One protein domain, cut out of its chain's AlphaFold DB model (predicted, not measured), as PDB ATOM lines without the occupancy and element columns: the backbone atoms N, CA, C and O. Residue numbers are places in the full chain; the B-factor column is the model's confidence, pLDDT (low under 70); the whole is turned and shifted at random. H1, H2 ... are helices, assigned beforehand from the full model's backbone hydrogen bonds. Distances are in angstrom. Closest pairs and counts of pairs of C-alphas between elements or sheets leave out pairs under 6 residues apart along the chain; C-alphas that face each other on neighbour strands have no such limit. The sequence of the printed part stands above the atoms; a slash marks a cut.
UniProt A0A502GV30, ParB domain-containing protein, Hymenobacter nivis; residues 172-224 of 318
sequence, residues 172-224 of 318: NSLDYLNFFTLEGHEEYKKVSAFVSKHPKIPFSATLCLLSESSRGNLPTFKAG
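Overview. This is residues 172 to 224 of the 318 residues of the protein "ParB domain-containing protein" of Hymenobacter nivis (UniProt A0A502GV30). What does the model look like? Four short helices, H1 to H4, cross one another in a small, nearly closed ring, with H2 and H4 on opposite sides and H1 and H3 between them. What is it made of? The printed part has 53 residues with four named helices in the order H1, H2, H3, H4 and no named strand; its class is all helix. How large is it? It is compact and rounded, with a radius of gyration of the C-alphas of 10.2 A and spans of 26 by 24 by 19 A.

Along the chain. Where do the first two helices run? H1, residues 173 to 182, begins at C-alpha 173 (131.590, 177.891, 129.162) and is 14.4 A long. H2, residues 186 to 197, is the longest at 16.6 A. Where do the others run? H3, residues 203 to 210, measures 10.6 A. H4, residues 217 to 222, measures 8.6 A and ends at C-alpha 222 (127.337, 183.813, 128.192).

Arrangement. What does H1 touch? It touches H2, with residues 188 to 192 of H2 alone, at a steep tilt of 56 degrees, opposite ways; the closest C-alphas, of Thr 181 and Lys 189, are 5.2 A apart. H1 and H4 only just touch, with 3 pairs of C-alphas within 8 A, the closest being Tyr 176 and Lys 222 at 6.2 A. What does H3 touch? It touches H2 with residues 191 to 195 of H2 alone, closest at the C-alphas of Val 195 and Thr 206, 7.3 A. It touches H4, closest at the C-alphas of Leu 207 and Asn 217, 6.3 A. Which pairs do not meet so? H1 and H3 are close but not clearly touching, and H2 and H4 are apart. Are the helix backbones complete? In H1, H2, H3 and H4 every O i to N i+4 pair is within hydrogen-bond range.

Size, cuts and confidence. How far does it reach? The two C-alphas farthest apart, of Leu 182 and Ser 214, are 26.2 A apart. Are there cuts or long links? The printed part has no cut; the links H1 to H2 and H2 to H3 are tight, and H3 to H4 is short. Is confidence low anywhere? The mean pLDDT of the printed part is 90.9, and no printed residue is under 70.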
ATOM      1  N   ASN A 172     133.632 179.297 133.311       84.44
ATOM      2  CA  ASN A 172     133.957 178.581 132.095       84.44
ATOM      3  C   ASN A 172     132.656 178.343 131.306       84.44
ATOM      4  O   ASN A 172     131.549 178.486 131.827       84.44
ATOM      5  N   SER A 173     132.770 178.015 130.022       88.19
ATOM      6  CA  SER A 173     131.590 177.891 129.162       88.19
ATOM      7  C   SER A 173     130.650 176.738 129.536       88.19
ATOM      8  O   SER A 173     129.460 176.831 129.250       88.19
ATOM      9  N   LEU A 174     131.152 175.676 130.172       89.62
ATOM     10  CA  LEU A 174     130.321 174.566 130.640       89.62
ATOM     11  C   LEU A 174     129.519 174.945 131.889       89.62
ATOM     12  O   LEU A 174     128.390 174.488 132.025       89.62
ATOM     13  N   ASP A 175     130.035 175.837 132.738       85.06
ATOM     14  CA  ASP A 175     129.272 176.365 133.877       85.06
ATOM     15  C   ASP A 175     128.036 177.133 133.391       85.06
ATOM     16  O   ASP A 175     126.932 176.906 133.879       85.06
ATOM     17  N   TYR A 176     128.203 177.992 132.375       88.00
ATOM     18  CA  TYR A 176     127.080 178.698 131.743       88.00
ATOM     19  C   TYR A 176     126.086 177.726 131.108       88.00
ATOM     20  O   TYR A 176     124.881 177.915 131.242       88.00
ATOM     21  N   LEU A 177     126.581 176.686 130.425       93.12
ATOM     22  CA  LEU A 177     125.722 175.651 129.857       93.12
ATOM     23  C   LEU A 177     124.865 174.997 130.945       93.12
ATOM     24  O   LEU A 177     123.648 174.941 130.798       93.12
ATOM     25  N   ASN A 178     125.499 174.548 132.029       88.62
ATOM     26  CA  ASN A 178     124.823 173.887 133.137       88.62
ATOM     27  C   ASN A 178     123.787 174.806 133.792       88.62
ATOM     28  O   ASN A 178     122.632 174.415 133.928       88.62
ATOM     29  N   PHE A 179     124.170 176.045 134.110       86.88
ATOM     30  CA  PHE A 179     123.274 177.047 134.689       86.88
ATOM     31  C   PHE A 179     122.011 177.234 133.847       86.88
ATOM     32  O   PHE A 179     120.909 177.010 134.336       86.88
ATOM     33  N   PHE A 180     122.152 177.569 132.559       88.00
ATOM     34  CA  PHE A 180     120.987 177.819 131.709       88.00
ATOM     35  C   PHE A 180     120.176 176.544 131.430       88.00
ATOM     36  O   PHE A 180     118.963 176.618 131.250       88.00
ATOM     37  N   THR A 181     120.806 175.364 131.417       89.81
ATOM     38  CA  THR A 181     120.085 174.083 131.353       89.81
ATOM     39  C   THR A 181     119.226 173.849 132.599       89.81
ATOM     40  O   THR A 181     118.062 173.472 132.447       89.81
ATOM     41  N   LEU A 182     119.762 174.098 133.800       85.44
ATOM     42  CA  LEU A 182     119.046 173.950 135.075       85.44
ATOM     43  C   LEU A 182     117.930 174.987 135.242       85.44
ATOM     44  O   LEU A 182     116.856 174.647 135.724       85.44
ATOM     45  N   GLU A 183     118.136 176.206 134.745       83.94
ATOM     46  CA  GLU A 183     117.103 177.251 134.653       83.94
ATOM     47  C   GLU A 183     116.027 176.946 133.588       83.94
ATOM     48  O   GLU A 183     115.110 177.734 133.364       83.94
ATOM     49  N   GLY A 184     116.111 175.805 132.896       87.69
ATOM     50  CA  GLY A 184     115.072 175.349 131.976       87.69
ATOM     51  C   GLY A 184     115.148 175.942 130.568       87.69
ATOM     52  O   GLY A 184     114.206 175.772 129.796       87.69
ATOM     53  N   HIS A 185     116.256 176.582 130.175       91.19
ATOM     54  CA  HIS A 185     116.396 177.123 128.822       91.19
ATOM     55  C   HIS A 185     116.536 176.002 127.778       91.19
ATOM     56  O   HIS A 185     117.579 175.350 127.663       91.19
ATOM     57  N   GLU A 186     115.509 175.833 126.941       95.75
ATOM     58  CA  GLU A 186     115.437 174.773 125.921       95.75
ATOM     59  C   GLU A 186     116.602 174.791 124.918       95.75
ATOM     60  O   GLU A 186     117.146 173.746 124.560       95.75
ATOM     61  N   GLU A 187     117.061 175.972 124.502       95.69
ATOM     62  CA  GLU A 187     118.204 176.095 123.587       95.69
ATOM     63  C   GLU A 187     119.508 175.569 124.208       95.69
ATOM     64  O   GLU A 187     120.318 174.945 123.524       95.69
ATOM     65  N   TYR A 188     119.688 175.733 125.519       96.31
ATOM     66  CA  TYR A 188     120.861 175.232 126.235       96.31
ATOM     67  C   TYR A 188     120.757 173.730 126.492       96.31
ATOM     68  O   TYR A 188     121.765 173.037 126.392       96.31
ATOM     69  N   LYS A 189     119.548 173.191 126.708       96.44
ATOM     70  CA  LYS A 189     119.323 171.734 126.732       96.44
ATOM     71  C   LYS A 189     119.754 171.081 125.414       96.44
ATOM     72  O   LYS A 189     120.443 170.064 125.438       96.44
ATOM     73  N   LYS A 190     119.438 171.697 124.266       97.75
ATOM     74  CA  LYS A 190     119.897 171.225 122.942       97.75
ATOM     75  C   LYS A 190     121.424 171.237 122.821       97.75
ATOM     76  O   LYS A 190     122.008 170.266 122.342       97.75
ATOM     77  N   VAL A 191     122.084 172.307 123.280       97.56
ATOM     78  CA  VAL A 191     123.559 172.379 123.307       97.56
ATOM     79  C   VAL A 191     124.138 171.284 124.210       97.56
ATOM     80  O   VAL A 191     125.075 170.600 123.806       97.56
ATOM     81  N   SER A 192     123.559 171.072 125.393       97.00
ATOM     82  CA  SER A 192     123.986 170.043 126.349       97.00
ATOM     83  C   SER A 192     123.853 168.629 125.777       97.00
ATOM     84  O   SER A 192     124.799 167.838 125.841       97.00
ATOM     85  N   ALA A 193     122.737 168.339 125.104       97.31
ATOM     86  CA  ALA A 193     122.534 167.080 124.394       97.31
ATOM     87  C   ALA A 193     123.580 166.870 123.285       97.31
ATOM     88  O   ALA A 193     124.125 165.774 123.144       97.31
ATOM     89  N   PHE A 194     123.913 167.920 122.524       97.94
ATOM     90  CA  PHE A 194     124.946 167.840 121.492       97.94
ATOM     91  C   PHE A 194     126.333 167.553 122.081       97.94
ATOM     92  O   PHE A 194     127.016 166.652 121.600       97.94
ATOM     93  N   VAL A 195     126.739 168.286 123.124       96.62
ATOM     94  CA  VAL A 195     128.038 168.101 123.798       96.62
ATOM     95  C   VAL A 195     128.154 166.692 124.378       96.62
ATOM     96  O   VAL A 195     129.183 166.046 124.204       96.62
ATOM     97  N   SER A 196     127.086 166.193 125.002       95.75
ATOM     98  CA  SER A 196     127.050 164.845 125.580       95.75
ATOM     99  C   SER A 196     127.155 163.756 124.511       95.75
ATOM    100  O   SER A 196     127.845 162.760 124.704       95.75
ATOM    101  N   LYS A 197     126.503 163.954 123.357       97.38
ATOM    102  CA  LYS A 197     126.548 163.014 122.228       97.38
ATOM    103  C   LYS A 197     127.889 163.039 121.490       97.38
ATOM    104  O   LYS A 197     128.327 162.009 120.991       97.38
ATOM    105  N   HIS A 198     128.536 164.203 121.421       97.31
ATOM    106  CA  HIS A 198     129.760 164.436 120.649       97.31
ATOM    107  C   HIS A 198     130.888 165.025 121.515       97.31
ATOM    108  O   HIS A 198     131.385 166.113 121.216       97.31
ATOM    109  N   PRO A 199     131.358 164.315 122.561       95.69
ATOM    110  CA  PRO A 199     132.273 164.873 123.566       95.69
ATOM    111  C   PRO A 199     133.668 165.213 123.020       95.69
ATOM    112  O   PRO A 199     134.409 165.976 123.635       95.69
ATOM    113  N   LYS A 200     134.044 164.658 121.860       96.81
ATOM    114  CA  LYS A 200     135.313 164.969 121.184       96.81
ATOM    115  C   LYS A 200     135.279 166.309 120.444       96.81
ATOM    116  O   LYS A 200     136.340 166.823 120.107       96.81
ATOM    117  N   ILE A 201     134.098 166.868 120.167       97.81
ATOM    118  CA  ILE A 201     133.980 168.161 119.488       97.81
ATOM    119  C   ILE A 201     134.286 169.280 120.495       97.81
ATOM    120  O   ILE A 201     133.615 169.377 121.525       97.81
ATOM    121  N   PRO A 202     135.269 170.158 120.221       95.88
ATOM    122  CA  PRO A 202     135.585 171.266 121.112       95.88
ATOM    123  C   PRO A 202     134.395 172.207 121.285       95.88
ATOM    124  O   PRO A 202     133.722 172.554 120.317       95.88
ATOM    125  N   PHE A 203     134.191 172.715 122.502       94.94
ATOM    126  CA  PHE A 203     133.038 173.565 122.811       94.94
ATOM    127  C   PHE A 203     132.942 174.822 121.927       94.94
ATOM    128  O   PHE A 203     131.853 175.233 121.529       94.94
ATOM    129  N   SER A 204     134.082 175.428 121.570       93.44
ATOM    130  CA  SER A 204     134.087 176.579 120.657       93.44
ATOM    131  C   SER A 204     133.578 176.212 119.260       93.44
ATOM    132  O   SER A 204     132.813 176.983 118.679       93.44
ATOM    133  N   ALA A 205     133.946 175.038 118.743       95.31
ATOM    134  CA  ALA A 205     133.416 174.515 117.494       95.31
ATOM    135  C   ALA A 205     131.926 174.184 117.629       95.31
ATOM    136  O   ALA A 205     131.162 174.602 116.769       95.31
ATOM    137  N   THR A 206     131.490 173.557 118.728       96.56
ATOM    138  CA  THR A 206     130.066 173.292 119.012       96.56
ATOM    139  C   THR A 206     129.211 174.547 118.858       96.56
ATOM    140  O   THR A 206     128.208 174.521 118.142       96.56
ATOM    141  N   LEU A 207     129.629 175.671 119.455       95.44
ATOM    142  CA  LEU A 207     128.899 176.931 119.316       95.44
ATOM    143  C   LEU A 207     128.839 177.420 117.865       95.44
ATOM    144  O   LEU A 207     127.829 177.993 117.488       95.44
ATOM    145  N   CYS A 208     129.888 177.230 117.058       94.38
ATOM    146  CA  CYS A 208     129.875 177.593 115.635       94.38
ATOM    147  C   CYS A 208     128.992 176.661 114.796       94.38
ATOM    148  O   CYS A 208     128.265 177.140 113.929       94.38
ATOM    149  N   LEU A 209     129.041 175.350 115.052       95.69
ATOM    150  CA  LEU A 209     128.267 174.347 114.320       95.69
ATOM    151  C   LEU A 209     126.763 174.555 114.504       95.69
ATOM    152  O   LEU A 209     126.007 174.468 113.540       95.69
ATOM    153  N   LEU A 210     126.342 174.843 115.739       96.06
ATOM    154  CA  LEU A 210     124.932 174.953 116.108       96.06
ATOM    155  C   LEU A 210     124.290 176.292 115.723       96.06
ATOM    156  O   LEU A 210     123.063 176.374 115.731       96.06
ATOM    157  N   SER A 211     125.075 177.316 115.373       92.94
ATOM    158  CA  SER A 211     124.585 178.663 115.058       92.94
ATOM    159  C   SER A 211     124.725 179.043 113.581       92.94
ATOM    160  O   SER A 211     125.588 178.555 112.842       92.94
ATOM    161  N   GLU A 212     123.922 180.015 113.143       84.88
ATOM    162  CA  GLU A 212     124.032 180.579 111.788       84.88
ATOM    163  C   GLU A 212     125.299 181.421 111.621       84.88
ATOM    164  O   GLU A 212     125.986 181.316 110.607       84.88
ATOM    165  N   SER A 213     125.637 182.215 112.641       78.75
ATOM    166  CA  SER A 213     126.846 183.040 112.665       78.75
ATOM    167  C   SER A 213     128.059 182.233 113.114       78.75
ATOM    168  O   SER A 213     127.989 181.462 114.065       78.75
ATOM    169  N   SER A 214     129.210 182.457 112.485       71.12
ATOM    170  CA  SER A 214     130.502 181.937 112.949       71.12
ATOM    171  C   SER A 214     131.200 182.861 113.959       71.12
ATOM    172  O   SER A 214     132.240 182.497 114.507       71.12
ATOM    173  N   ARG A 215     130.651 184.058 114.225       73.69
ATOM    174  CA  ARG A 215     131.247 185.085 115.097       73.69
ATOM    175  C   ARG A 215     130.306 185.498 116.219       73.69
ATOM    176  O   ARG A 215     129.093 185.526 116.042       73.69
ATOM    177  N   GLY A 216     130.884 185.899 117.352       75.31
ATOM    178  CA  GLY A 216     130.133 186.490 118.465       75.31
ATOM    179  C   GLY A 216     129.296 185.498 119.277       75.31
ATOM    180  O   GLY A 216     128.577 185.918 120.176       75.31
ATOM    181  N   ASN A 217     129.415 184.194 119.019       87.44
ATOM    182  CA  ASN A 217     128.601 183.188 119.701       87.44
ATOM    183  C   ASN A 217     128.895 183.114 121.197       87.44
ATOM    184  O   ASN A 217     127.972 182.961 121.984       87.44
ATOM    185  N   LEU A 218     130.163 183.246 121.602       88.31
ATOM    186  CA  LEU A 218     130.541 183.110 123.008       88.31
ATOM    187  C   LEU A 218     129.956 184.230 123.895       88.31
ATOM    188  O   LEU A 218     129.358 183.885 124.909       88.31
ATOM    189  N   PRO A 219     130.053 185.530 123.546       87.31
ATOM    190  CA  PRO A 219     129.352 186.580 124.290       87.31
ATOM    191  C   PRO A 219     127.839 186.350 124.384       87.31
ATOM    192  O   PRO A 219     127.286 186.388 125.479       87.31
ATOM    193  N   THR A 220     127.179 186.035 123.265       90.12
ATOM    194  CA  THR A 220     125.731 185.770 123.229       90.12
ATOM    195  C   THR A 220     125.340 184.558 124.079       90.12
ATOM    196  O   THR A 220     124.317 184.584 124.759       90.12
ATOM    197  N   PHE A 221     126.172 183.514 124.080       90.75
ATOM    198  CA  PHE A 221     126.012 182.323 124.911       90.75
ATOM    199  C   PHE A 221     126.164 182.629 126.400       90.75
ATOM    200  O   PHE A 221     125.339 182.222 127.207       90.75
ATOM    201  N   LYS A 222     127.174 183.409 126.788       86.81
ATOM    202  CA  LYS A 222     127.337 183.813 128.192       86.81
ATOM    203  C   LYS A 222     126.194 184.704 128.687       86.81
ATOM    204  O   LYS A 222     125.890 184.691 129.873       86.81
ATOM    205  N   ALA A 223     125.553 185.447 127.787       84.88
ATOM    206  CA  ALA A 223     124.416 186.311 128.091       84.88
ATOM    207  C   ALA A 223     123.052 185.585 128.108       84.88
ATOM    208  O   ALA A 223     122.027 186.249 128.222       84.88
ATOM    209  N   GLY A 224     122.996 184.257 127.937       86.12
ATOM    210  CA  GLY A 224     121.722 183.523 127.934       86.12
ATOM    211  C   GLY A 224     120.945 183.596 126.613       86.12
ATOM    212  O   GLY A 224     119.899 182.972 126.476       86.12
TER     213      GLY A 224